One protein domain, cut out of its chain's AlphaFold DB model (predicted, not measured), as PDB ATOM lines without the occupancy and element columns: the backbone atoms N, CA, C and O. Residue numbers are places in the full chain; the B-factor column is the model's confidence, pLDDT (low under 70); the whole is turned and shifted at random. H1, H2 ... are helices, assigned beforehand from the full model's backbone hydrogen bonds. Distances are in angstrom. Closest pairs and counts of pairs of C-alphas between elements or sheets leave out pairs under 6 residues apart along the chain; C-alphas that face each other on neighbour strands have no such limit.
ATOM      1  N   LEU A 323       6.002 -35.639 -19.552       97.56
ATOM      2  CA  LEU A 323       5.487 -35.965 -18.217       97.56
ATOM      3  C   LEU A 323       6.595 -35.912 -17.166       97.56
ATOM      4  O   LEU A 323       6.326 -35.471 -16.053       97.56
ATOM      5  N   THR A 324       7.839 -36.229 -17.530       98.31
ATOM      6  CA  THR A 324       9.012 -36.050 -16.662       98.31
ATOM      7  C   THR A 324       9.171 -34.591 -16.234       98.31
ATOM      8  O   THR A 324       9.142 -34.295 -15.037       98.31
ATOM      9  N   ASP A 325       9.217 -33.652 -17.181       98.38
ATOM     10  CA  ASP A 325       9.347 -32.222 -16.872       98.38
ATOM     11  C   ASP A 325       8.183 -31.680 -16.026       98.38
ATOM     12  O   ASP A 325       8.383 -30.914 -15.077       98.38
ATOM     13  N   GLN A 326       6.953 -32.083 -16.358       98.12
ATOM     14  CA  GLN A 326       5.754 -31.675 -15.621       98.12
ATOM     15  C   GLN A 326       5.743 -32.231 -14.195       98.12
ATOM     16  O   GLN A 326       5.348 -31.531 -13.256       98.12
ATOM     17  N   THR A 327       6.209 -33.466 -14.017       98.50
ATOM     18  CA  THR A 327       6.271 -34.124 -12.712       98.50
ATOM     19  C   THR A 327       7.356 -33.501 -11.838       98.50
ATOM     20  O   THR A 327       7.077 -33.214 -10.674       98.50
ATOM     21  N   TYR A 328       8.537 -33.179 -12.384       98.56
ATOM     22  CA  TYR A 328       9.568 -32.422 -11.658       98.56
ATOM     23  C   TYR A 328       9.068 -31.050 -11.211       98.56
ATOM     24  O   TYR A 328       9.244 -30.686 -10.048       98.56
ATOM     25  N   ALA A 329       8.386 -30.305 -12.084       98.50
ATOM     26  CA  ALA A 329       7.855 -28.992 -11.723       98.50
ATOM     27  C   ALA A 329       6.798 -29.091 -10.616       98.50
ATOM     28  O   ALA A 329       6.761 -28.274  -9.693       98.50
ATOM     29  N   ARG A 330       5.952 -30.125 -10.665       98.00
ATOM     30  CA  ARG A 330       4.966 -30.389  -9.615       98.00
ATOM     31  C   ARG A 330       5.620 -30.838  -8.307       98.00
ATOM     32  O   ARG A 330       5.168 -30.400  -7.249       98.00
ATOM     33  N   LEU A 331       6.667 -31.663  -8.359       97.81
ATOM     34  CA  LEU A 331       7.461 -32.059  -7.194       97.81
ATOM     35  C   LEU A 331       8.109 -30.845  -6.534       97.81
ATOM     36  O   LEU A 331       7.907 -30.630  -5.342       97.81
ATOM     37  N   LEU A 332       8.811 -30.027  -7.318       98.06
ATOM     38  CA  LEU A 332       9.416 -28.775  -6.874       98.06
ATOM     39  C   LEU A 332       8.382 -27.901  -6.160       98.06
ATOM     40  O   LEU A 332       8.592 -27.510  -5.014       98.06
ATOM     41  N   HIS A 333       7.226 -27.686  -6.790       96.94
ATOM     42  CA  HIS A 333       6.172 -26.884  -6.192       96.94
ATOM     43  C   HIS A 333       5.653 -27.464  -4.864       96.94
ATOM     44  O   HIS A 333       5.328 -26.732  -3.930       96.94
ATOM     45  N   ARG A 334       5.562 -28.796  -4.757       94.88
ATOM     46  CA  ARG A 334       5.122 -29.476  -3.528       94.88
ATOM     47  C   ARG A 334       6.157 -29.373  -2.412       94.88
ATOM     48  O   ARG A 334       5.750 -29.206  -1.266       94.88
ATOM     49  N   LEU A 335       7.446 -29.449  -2.738       94.25
ATOM     50  CA  LEU A 335       8.543 -29.332  -1.775       94.25
ATOM     51  C   LEU A 335       8.578 -27.953  -1.113       94.25
ATOM     52  O   LEU A 335       8.777 -27.857   0.091       94.25
ATOM     53  N   VAL A 336       8.346 -26.890  -1.884       95.06
ATOM     54  CA  VAL A 336       8.431 -25.508  -1.382       95.06
ATOM     55  C   VAL A 336       7.129 -24.986  -0.774       95.06
ATOM     56  O   VAL A 336       7.082 -23.854  -0.299       95.06
ATOM     57  N   ALA A 337       6.064 -25.793  -0.782       91.75
ATOM     58  CA  ALA A 337       4.758 -25.396  -0.260       91.75
ATOM     59  C   ALA A 337       4.769 -25.146   1.259       91.75
ATOM     60  O   ALA A 337       3.964 -24.353   1.745       91.75
ATOM     61  N   ASP A 338       5.671 -25.803   1.991       86.62
ATOM     62  CA  ASP A 338       5.951 -25.526   3.401       86.62
ATOM     63  C   ASP A 338       7.460 -25.305   3.595       86.62
ATOM     64  O   ASP A 338       8.206 -26.266   3.801       86.62
ATOM     65  N   PRO A 339       7.933 -24.046   3.527       82.62
ATOM     66  CA  PRO A 339       9.358 -23.750   3.585       82.62
ATOM     67  C   PRO A 339      10.053 -24.097   4.906       82.62
ATOM     68  O   PRO A 339      11.280 -24.058   4.979       82.62
ATOM     69  N   GLN A 340       9.286 -24.397   5.957       83.00
ATOM     70  CA  GLN A 340       9.822 -24.746   7.272       83.00
ATOM     71  C   GLN A 340      10.105 -26.243   7.408       83.00
ATOM     72  O   GLN A 340      10.822 -26.643   8.326       83.00
ATOM     73  N   LEU A 341       9.554 -27.076   6.519       83.88
ATOM     74  CA  LEU A 341       9.725 -28.521   6.580       83.88
ATOM     75  C   LEU A 341      11.076 -28.924   5.964       83.88
ATOM     76  O   LEU A 341      11.283 -28.718   4.766       83.88
ATOM     77  N   PRO A 342      11.999 -29.539   6.730       87.69
ATOM     78  CA  PRO A 342      13.252 -30.019   6.166       87.69
ATOM     79  C   PRO A 342      13.022 -31.156   5.172       87.69
ATOM     80  O   PRO A 342      12.257 -32.090   5.442       87.69
ATOM     81  N   ILE A 343      13.747 -31.109   4.058       91.81
ATOM     82  CA  ILE A 343      13.696 -32.132   3.005       91.81
ATOM     83  C   ILE A 343      15.003 -32.942   2.969       91.81
ATOM     84  O   ILE A 343      16.038 -32.458   3.445       91.81
ATOM     85  N   PRO A 344      15.000 -34.182   2.444       93.56
ATOM     86  CA  PRO A 344      16.231 -34.953   2.293       93.56
ATOM     87  C   PRO A 344      17.238 -34.248   1.370       93.56
ATOM     88  O   PRO A 344      16.857 -33.649   0.360       93.56
ATOM     89  N   LEU A 345      18.532 -34.348   1.705       93.00
ATOM     90  CA  LEU A 345      19.626 -33.720   0.948       93.00
ATOM     91  C   LEU A 345      19.592 -34.121  -0.527       93.00
ATOM     92  O   LEU A 345      19.641 -33.259  -1.406       93.00
ATOM     93  N   ASP A 346      19.476 -35.422  -0.784       92.06
ATOM     94  CA  ASP A 346      19.542 -35.958  -2.136       92.06
ATOM     95  C   ASP A 346      18.401 -35.418  -2.994       92.06
ATOM     96  O   ASP A 346      18.628 -35.114  -4.163       92.06
ATOM     97  N   VAL A 347      17.202 -35.242  -2.421       95.12
ATOM     98  CA  VAL A 347      16.018 -34.671  -3.093       95.12
ATOM     99  C   VAL A 347      16.300 -33.250  -3.548       95.12
ATOM    100  O   VAL A 347      16.132 -32.934  -4.726       95.12
ATOM    101  N   LYS A 348      16.797 -32.408  -2.637       95.75
ATOM    102  CA  LYS A 348      17.171 -31.028  -2.957       95.75
ATOM    103  C   LYS A 348      18.246 -30.976  -4.041       95.75
ATOM    104  O   LYS A 348      18.102 -30.228  -5.004       95.75
ATOM    105  N   ALA A 349      19.305 -31.773  -3.895       96.00
ATOM    106  CA  ALA A 349      20.419 -31.801  -4.838       96.00
ATOM    107  C   ALA A 349      19.982 -32.239  -6.241       96.00
ATOM    108  O   ALA A 349      20.461 -31.697  -7.233       96.00
ATOM    109  N   ASP A 350      19.070 -33.202  -6.331       97.25
ATOM    110  CA  ASP A 350      18.565 -33.713  -7.599       97.25
ATOM    111  C   ASP A 350      17.666 -32.731  -8.337       97.25
ATOM    112  O   ASP A 350      17.933 -32.439  -9.500       97.25
ATOM    113  N   VAL A 351      16.692 -32.135  -7.647       97.94
ATOM    114  CA  VAL A 351      15.827 -31.123  -8.263       97.94
ATOM    115  C   VAL A 351      16.659 -29.924  -8.729       97.94
ATOM    116  O   VAL A 351      16.476 -29.449  -9.846       97.94
ATOM    117  N   LEU A 352      17.633 -29.468  -7.930       97.69
ATOM    118  CA  LEU A 352      18.543 -28.397  -8.352       97.69
ATOM    119  C   LEU A 352      19.395 -28.794  -9.564       97.69
ATOM    120  O   LEU A 352      19.596 -27.972 -10.453       97.69
ATOM    121  N   ARG A 353      19.872 -30.044  -9.631       97.56
ATOM    122  CA  ARG A 353      20.648 -30.551 -10.771       97.56
ATOM    123  C   ARG A 353      19.812 -30.633 -12.041       97.56
ATOM    124  O   ARG A 353      20.302 -30.252 -13.098       97.56
ATOM    125  N   PHE A 354      18.566 -31.089 -11.937       98.12
ATOM    126  CA  PHE A 354      17.640 -31.169 -13.064       98.12
ATOM    127  C   PHE A 354      17.417 -29.795 -13.714       98.12
ATOM    128  O   PHE A 354      17.326 -29.693 -14.931       98.12
ATOM    129  N   TYR A 355      17.418 -28.717 -12.928       98.00
ATOM    130  CA  TYR A 355      17.259 -27.347 -13.427       98.00
ATOM    131  C   TYR A 355      18.571 -26.543 -13.513       98.00
ATOM    132  O   TYR A 355      18.523 -25.323 -13.670       98.00
ATOM    133  N   ALA A 356      19.739 -27.189 -13.406       96.88
ATOM    134  CA  ALA A 356      21.023 -26.489 -13.302       96.88
ATOM    135  C   ALA A 356      21.432 -25.760 -14.590       96.88
ATOM    136  O   ALA A 356      22.056 -24.703 -14.513       96.88
ATOM    137  N   ASP A 357      21.089 -26.310 -15.759       95.94
ATOM    138  CA  ASP A 357      21.309 -25.646 -17.042       95.94
ATOM    139  C   ASP A 357      20.057 -24.846 -17.447       95.94
ATOM    140  O   ASP A 357      19.057 -25.430 -17.881       95.94
ATOM    141  N   PRO A 358      20.080 -23.502 -17.355       89.75
ATOM    142  CA  PRO A 358      18.943 -22.676 -17.742       89.75
ATOM    143  C   PRO A 358      18.652 -22.730 -19.247       89.75
ATOM    144  O   PRO A 358      17.547 -22.361 -19.648       89.75
ATOM    145  N   ASN A 359      19.586 -23.202 -20.080       93.38
ATOM    146  CA  ASN A 359      19.416 -23.325 -21.528       93.38
ATOM    147  C   ASN A 359      18.879 -24.695 -21.959       93.38
ATOM    148  O   ASN A 359      18.373 -24.802 -23.076       93.38
ATOM    149  N   ALA A 360      18.912 -25.707 -21.085       94.94
ATOM    150  CA  ALA A 360      18.401 -27.037 -21.402       94.94
ATOM    151  C   ALA A 360      16.922 -26.982 -21.831       94.94
ATOM    152  O   ALA A 360      16.146 -26.185 -21.278       94.94
ATOM    153  N   PRO A 361      16.493 -27.795 -22.813       96.44
ATOM    154  CA  PRO A 361      15.086 -27.876 -23.175       96.44
ATOM    155  C   PRO A 361      14.261 -28.307 -21.960       96.44
ATOM    156  O   PRO A 361      14.718 -29.065 -21.110       96.44
ATOM    157  N   ASN A 362      13.045 -27.781 -21.845       96.44
ATOM    158  CA  ASN A 362      12.103 -28.210 -20.819       96.44
ATOM    159  C   ASN A 362      10.678 -27.890 -21.276       96.44
ATOM    160  O   ASN A 362      10.375 -26.738 -21.595       96.44
ATOM    161  N   PHE A 363       9.783 -28.873 -21.281       96.75
ATOM    162  CA  PHE A 363       8.401 -28.709 -21.720       96.75
ATOM    163  C   PHE A 363       7.630 -27.671 -20.898       96.75
ATOM    164  O   PHE A 363       6.710 -27.048 -21.429       96.75
ATOM    165  N   THR A 364       8.014 -27.394 -19.648       95.19
ATOM    166  CA  THR A 364       7.381 -26.327 -18.851       95.19
ATOM    167  C   THR A 364       7.680 -24.922 -19.380       95.19
ATOM    168  O   THR A 364       6.868 -24.021 -19.178       95.19
ATOM    169  N   LYS A 365       8.766 -24.734 -20.149       96.25
ATOM    170  CA  LYS A 365       9.081 -23.462 -20.832       96.25
ATOM    171  C   LYS A 365       8.070 -23.101 -21.917       96.25
ATOM    172  O   LYS A 365       7.927 -21.928 -22.244       96.25
ATOM    173  N   THR A 366       7.335 -24.083 -22.445       95.12
ATOM    174  CA  THR A 366       6.285 -23.839 -23.451       95.12
ATOM    175  C   THR A 366       5.088 -23.068 -22.882       95.12
ATOM    176  O   THR A 366       4.316 -22.484 -23.638       95.12
ATOM    177  N   VAL A 367       4.950 -23.018 -21.549       95.56
ATOM    178  CA  VAL A 367       3.898 -22.277 -20.848       95.56
ATOM    179  C   VAL A 367       4.554 -21.250 -19.914       95.56
ATOM    180  O   VAL A 367       4.935 -21.614 -18.801       95.56
ATOM    181  N   PRO A 368       4.639 -19.954 -20.294       96.00
ATOM    182  CA  PRO A 368       5.400 -18.944 -19.548       96.00
ATOM    183  C   PRO A 368       5.098 -18.897 -18.047       96.00
ATOM    184  O   PRO A 368       6.011 -18.920 -17.231       96.00
ATOM    185  N   ARG A 369       3.816 -18.967 -17.666       96.50
ATOM    186  CA  ARG A 369       3.394 -18.984 -16.253       96.50
ATOM    187  C   ARG A 369       3.893 -20.203 -15.470       96.50
ATOM    188  O   ARG A 369       4.117 -20.099 -14.268       96.50
ATOM    189  N   GLN A 370       4.007 -21.370 -16.107       95.38
ATOM    190  CA  GLN A 370       4.561 -22.555 -15.443       95.38
ATOM    191  C   GLN A 370       6.061 -22.379 -15.231       95.38
ATOM    192  O   GLN A 370       6.552 -22.671 -14.145       95.38
ATOM    193  N   TRP A 371       6.766 -21.844 -16.227       97.19
ATOM    194  CA  TRP A 371       8.195 -21.583 -16.116       97.19
ATOM    195  C   TRP A 371       8.530 -20.511 -15.075       97.19
ATOM    196  O   TRP A 371       9.411 -20.727 -14.250       97.19
ATOM    197  N   GLU A 372       7.787 -19.403 -15.040       97.44
ATOM    198  CA  GLU A 372       7.915 -18.367 -14.004       97.44
ATOM    199  C   GLU A 372       7.767 -18.955 -12.596       97.44
ATOM    200  O   GLU A 372       8.557 -18.650 -11.702       97.44
ATOM    201  N   ARG A 373       6.793 -19.855 -12.407       97.69
ATOM    202  CA  ARG A 373       6.606 -20.562 -11.137       97.69
ATOM    203  C   ARG A 373       7.780 -21.478 -10.811       97.69
ATOM    204  O   ARG A 373       8.231 -21.455  -9.676       97.69
ATOM    205  N   VAL A 374       8.288 -22.246 -11.778       98.12
ATOM    206  CA  VAL A 374       9.484 -23.084 -11.579       98.12
ATOM    207  C   VAL A 374      10.659 -22.223 -11.117       98.12
ATOM    208  O   VAL A 374      11.311 -22.571 -10.141       98.12
ATOM    209  N   GLN A 375      10.897 -21.072 -11.750       97.75
ATOM    210  CA  GLN A 375      11.971 -20.160 -11.348       97.75
ATOM    211  C   GLN A 375      11.775 -19.624  -9.921       97.75
ATOM    212  O   GLN A 375      12.716 -19.632  -9.131       97.75
ATOM    213  N   ALA A 376      10.557 -19.210  -9.563       97.69
ATOM    214  CA  ALA A 376      10.247 -18.750  -8.210       97.69
ATOM    215  C   ALA A 376      10.419 -19.865  -7.163       97.69
ATOM    216  O   ALA A 376      11.058 -19.654  -6.131       97.69
ATOM    217  N   ASP A 377       9.904 -21.061  -7.444       98.12
ATOM    218  CA  ASP A 377      10.006 -22.211  -6.551       98.12
ATOM    219  C   ASP A 377      11.477 -22.658  -6.396       98.12
ATOM    220  O   ASP A 377      11.895 -23.011  -5.297       98.12
ATOM    221  N   LEU A 378      12.313 -22.572  -7.441       97.69
ATOM    222  CA  LEU A 378      13.752 -22.870  -7.348       97.69
ATOM    223  C   LEU A 378      14.486 -21.950  -6.364       97.69
ATOM    224  O   LEU A 378      15.342 -22.426  -5.615       97.69
ATOM    225  N   LEU A 379      14.138 -20.659  -6.323       96.62
ATOM    226  CA  LEU A 379      14.709 -19.723  -5.348       96.62
ATOM    227  C   LEU A 379      14.350 -20.130  -3.914       96.62
ATOM    228  O   LEU A 379      15.203 -20.096  -3.028       96.62
ATOM    229  N   VAL A 380      13.112 -20.578  -3.684       96.69
ATOM    230  CA  VAL A 380      12.689 -21.078  -2.367       96.69
ATOM    231  C   VAL A 380      13.393 -22.394  -2.030       96.69
ATOM    232  O   VAL A 380      13.897 -22.548  -0.917       96.69
ATOM    233  N   LEU A 381      13.510 -23.321  -2.990       96.06
ATOM    234  CA  LEU A 381      14.190 -24.609  -2.811       96.06
ATOM    235  C   LEU A 381      15.639 -24.430  -2.334       96.06
ATOM    236  O   LEU A 381      16.087 -25.148  -1.436       96.06
ATOM    237  N   GLN A 382      16.368 -23.458  -2.892       94.38
ATOM    238  CA  GLN A 382      17.740 -23.140  -2.476       94.38
ATOM    239  C   GLN A 382      17.831 -22.772  -0.989       94.38
ATOM    240  O   GLN A 382      18.806 -23.145  -0.334       94.38
ATOM    241  N   LEU A 383      16.794 -22.142  -0.437       92.75
ATOM    242  CA  LEU A 383      16.727 -21.710   0.958       92.75
ATOM    243  C   LEU A 383      16.153 -22.772   1.910       92.75
ATOM    244  O   LEU A 383      16.281 -22.617   3.122       92.75
ATOM    245  N   LEU A 384      15.554 -23.857   1.395       90.25
ATOM    246  CA  LEU A 384      14.952 -24.886   2.251       90.25
ATOM    247  C   LEU A 384      15.978 -25.564   3.174       90.25
ATOM    248  O   LEU A 384      17.071 -25.919   2.708       90.25
TER     249      LEU A 384
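This is residues 323 to 384 of the 403 residues of the protein "Zn_dep_PLPC domain-containing protein" of Acidisarcina polymorpha (UniProt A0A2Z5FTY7). Three longer helices, H1, H2 and H4, make a small, splayed cluster whose centres form a triangle, with H2 running against the other two. The very short H3 sits at one end of this cluster, by the first residues of H1, and the link of residues 336 to 344 loops round the opposite end to reach H2. The printed part has 62 residues, with four named helices in the order H1, H2, H3, H4 and no named strand; its class is all helix. It is compact, with a radius of gyration of the C-alphas of 11.0 A, and elongated in outline, spanning 31 by 19 by 19 A.

H1 covers residues 323 to 335 and begins at C-alpha 323, at (5.487, -35.965, -18.217); it is 18.0 A from first to last C-alpha. H2, residues 345 to 354, is 14.4 A long and begins at C-alpha 345, at (19.626, -33.720, 0.948). H3 is short, residues 363 to 366, and measures 5.6 A. H4, residues 368 to 383, is the longest helix at 23.6 A and ends at C-alpha 383, at (16.727, -21.710, 0.958).

H4 is the hub and touches the three other helices. With its residues 374 to 381 alone it touches H1, at a steep tilt of 47 degrees, the same way; the closest C-alphas, of His 333 and Asp 377, are 6.1 A apart. With residues 378 to 382 alone H4 touches H2, opposite ways at a shallow tilt of 34 degrees, only just short of steep; the closest C-alphas, of Lys 348 and Leu 381, are 7.1 A apart. H3 and H4 touch only at the corner by their link, and only just, with 3 pairs of C-alphas within 8 A; the closest are those of Lys 365 and Trp 371, 5.2 A apart. H1 touches H3 with residues 325 to 329 alone, and the closest C-alphas, of Asp 325 and Phe 363, are 6.1 A apart. H1 and H2 are close but not clearly touching, with the closest C-alphas, of Leu 332 and Val 351, 7.0 A apart; they run opposite ways at a steep tilt of 44 degrees. H2 and H3 are apart. In H1 and H2 every O i to N i+4 pair is within hydrogen-bond range, in H4 11 of 12 are, and H3 is too short for such a pair.

The two C-alphas farthest apart, of Gln 340 and Pro 361, are 31.1 A from each other. The printed part runs from 323 to 384 with no cut. The link from H3 to H4 is tight, and those from H1 to H2 and from H2 to H3 are short. The mean pLDDT of the printed part is 95.2, and no printed residue is under 70.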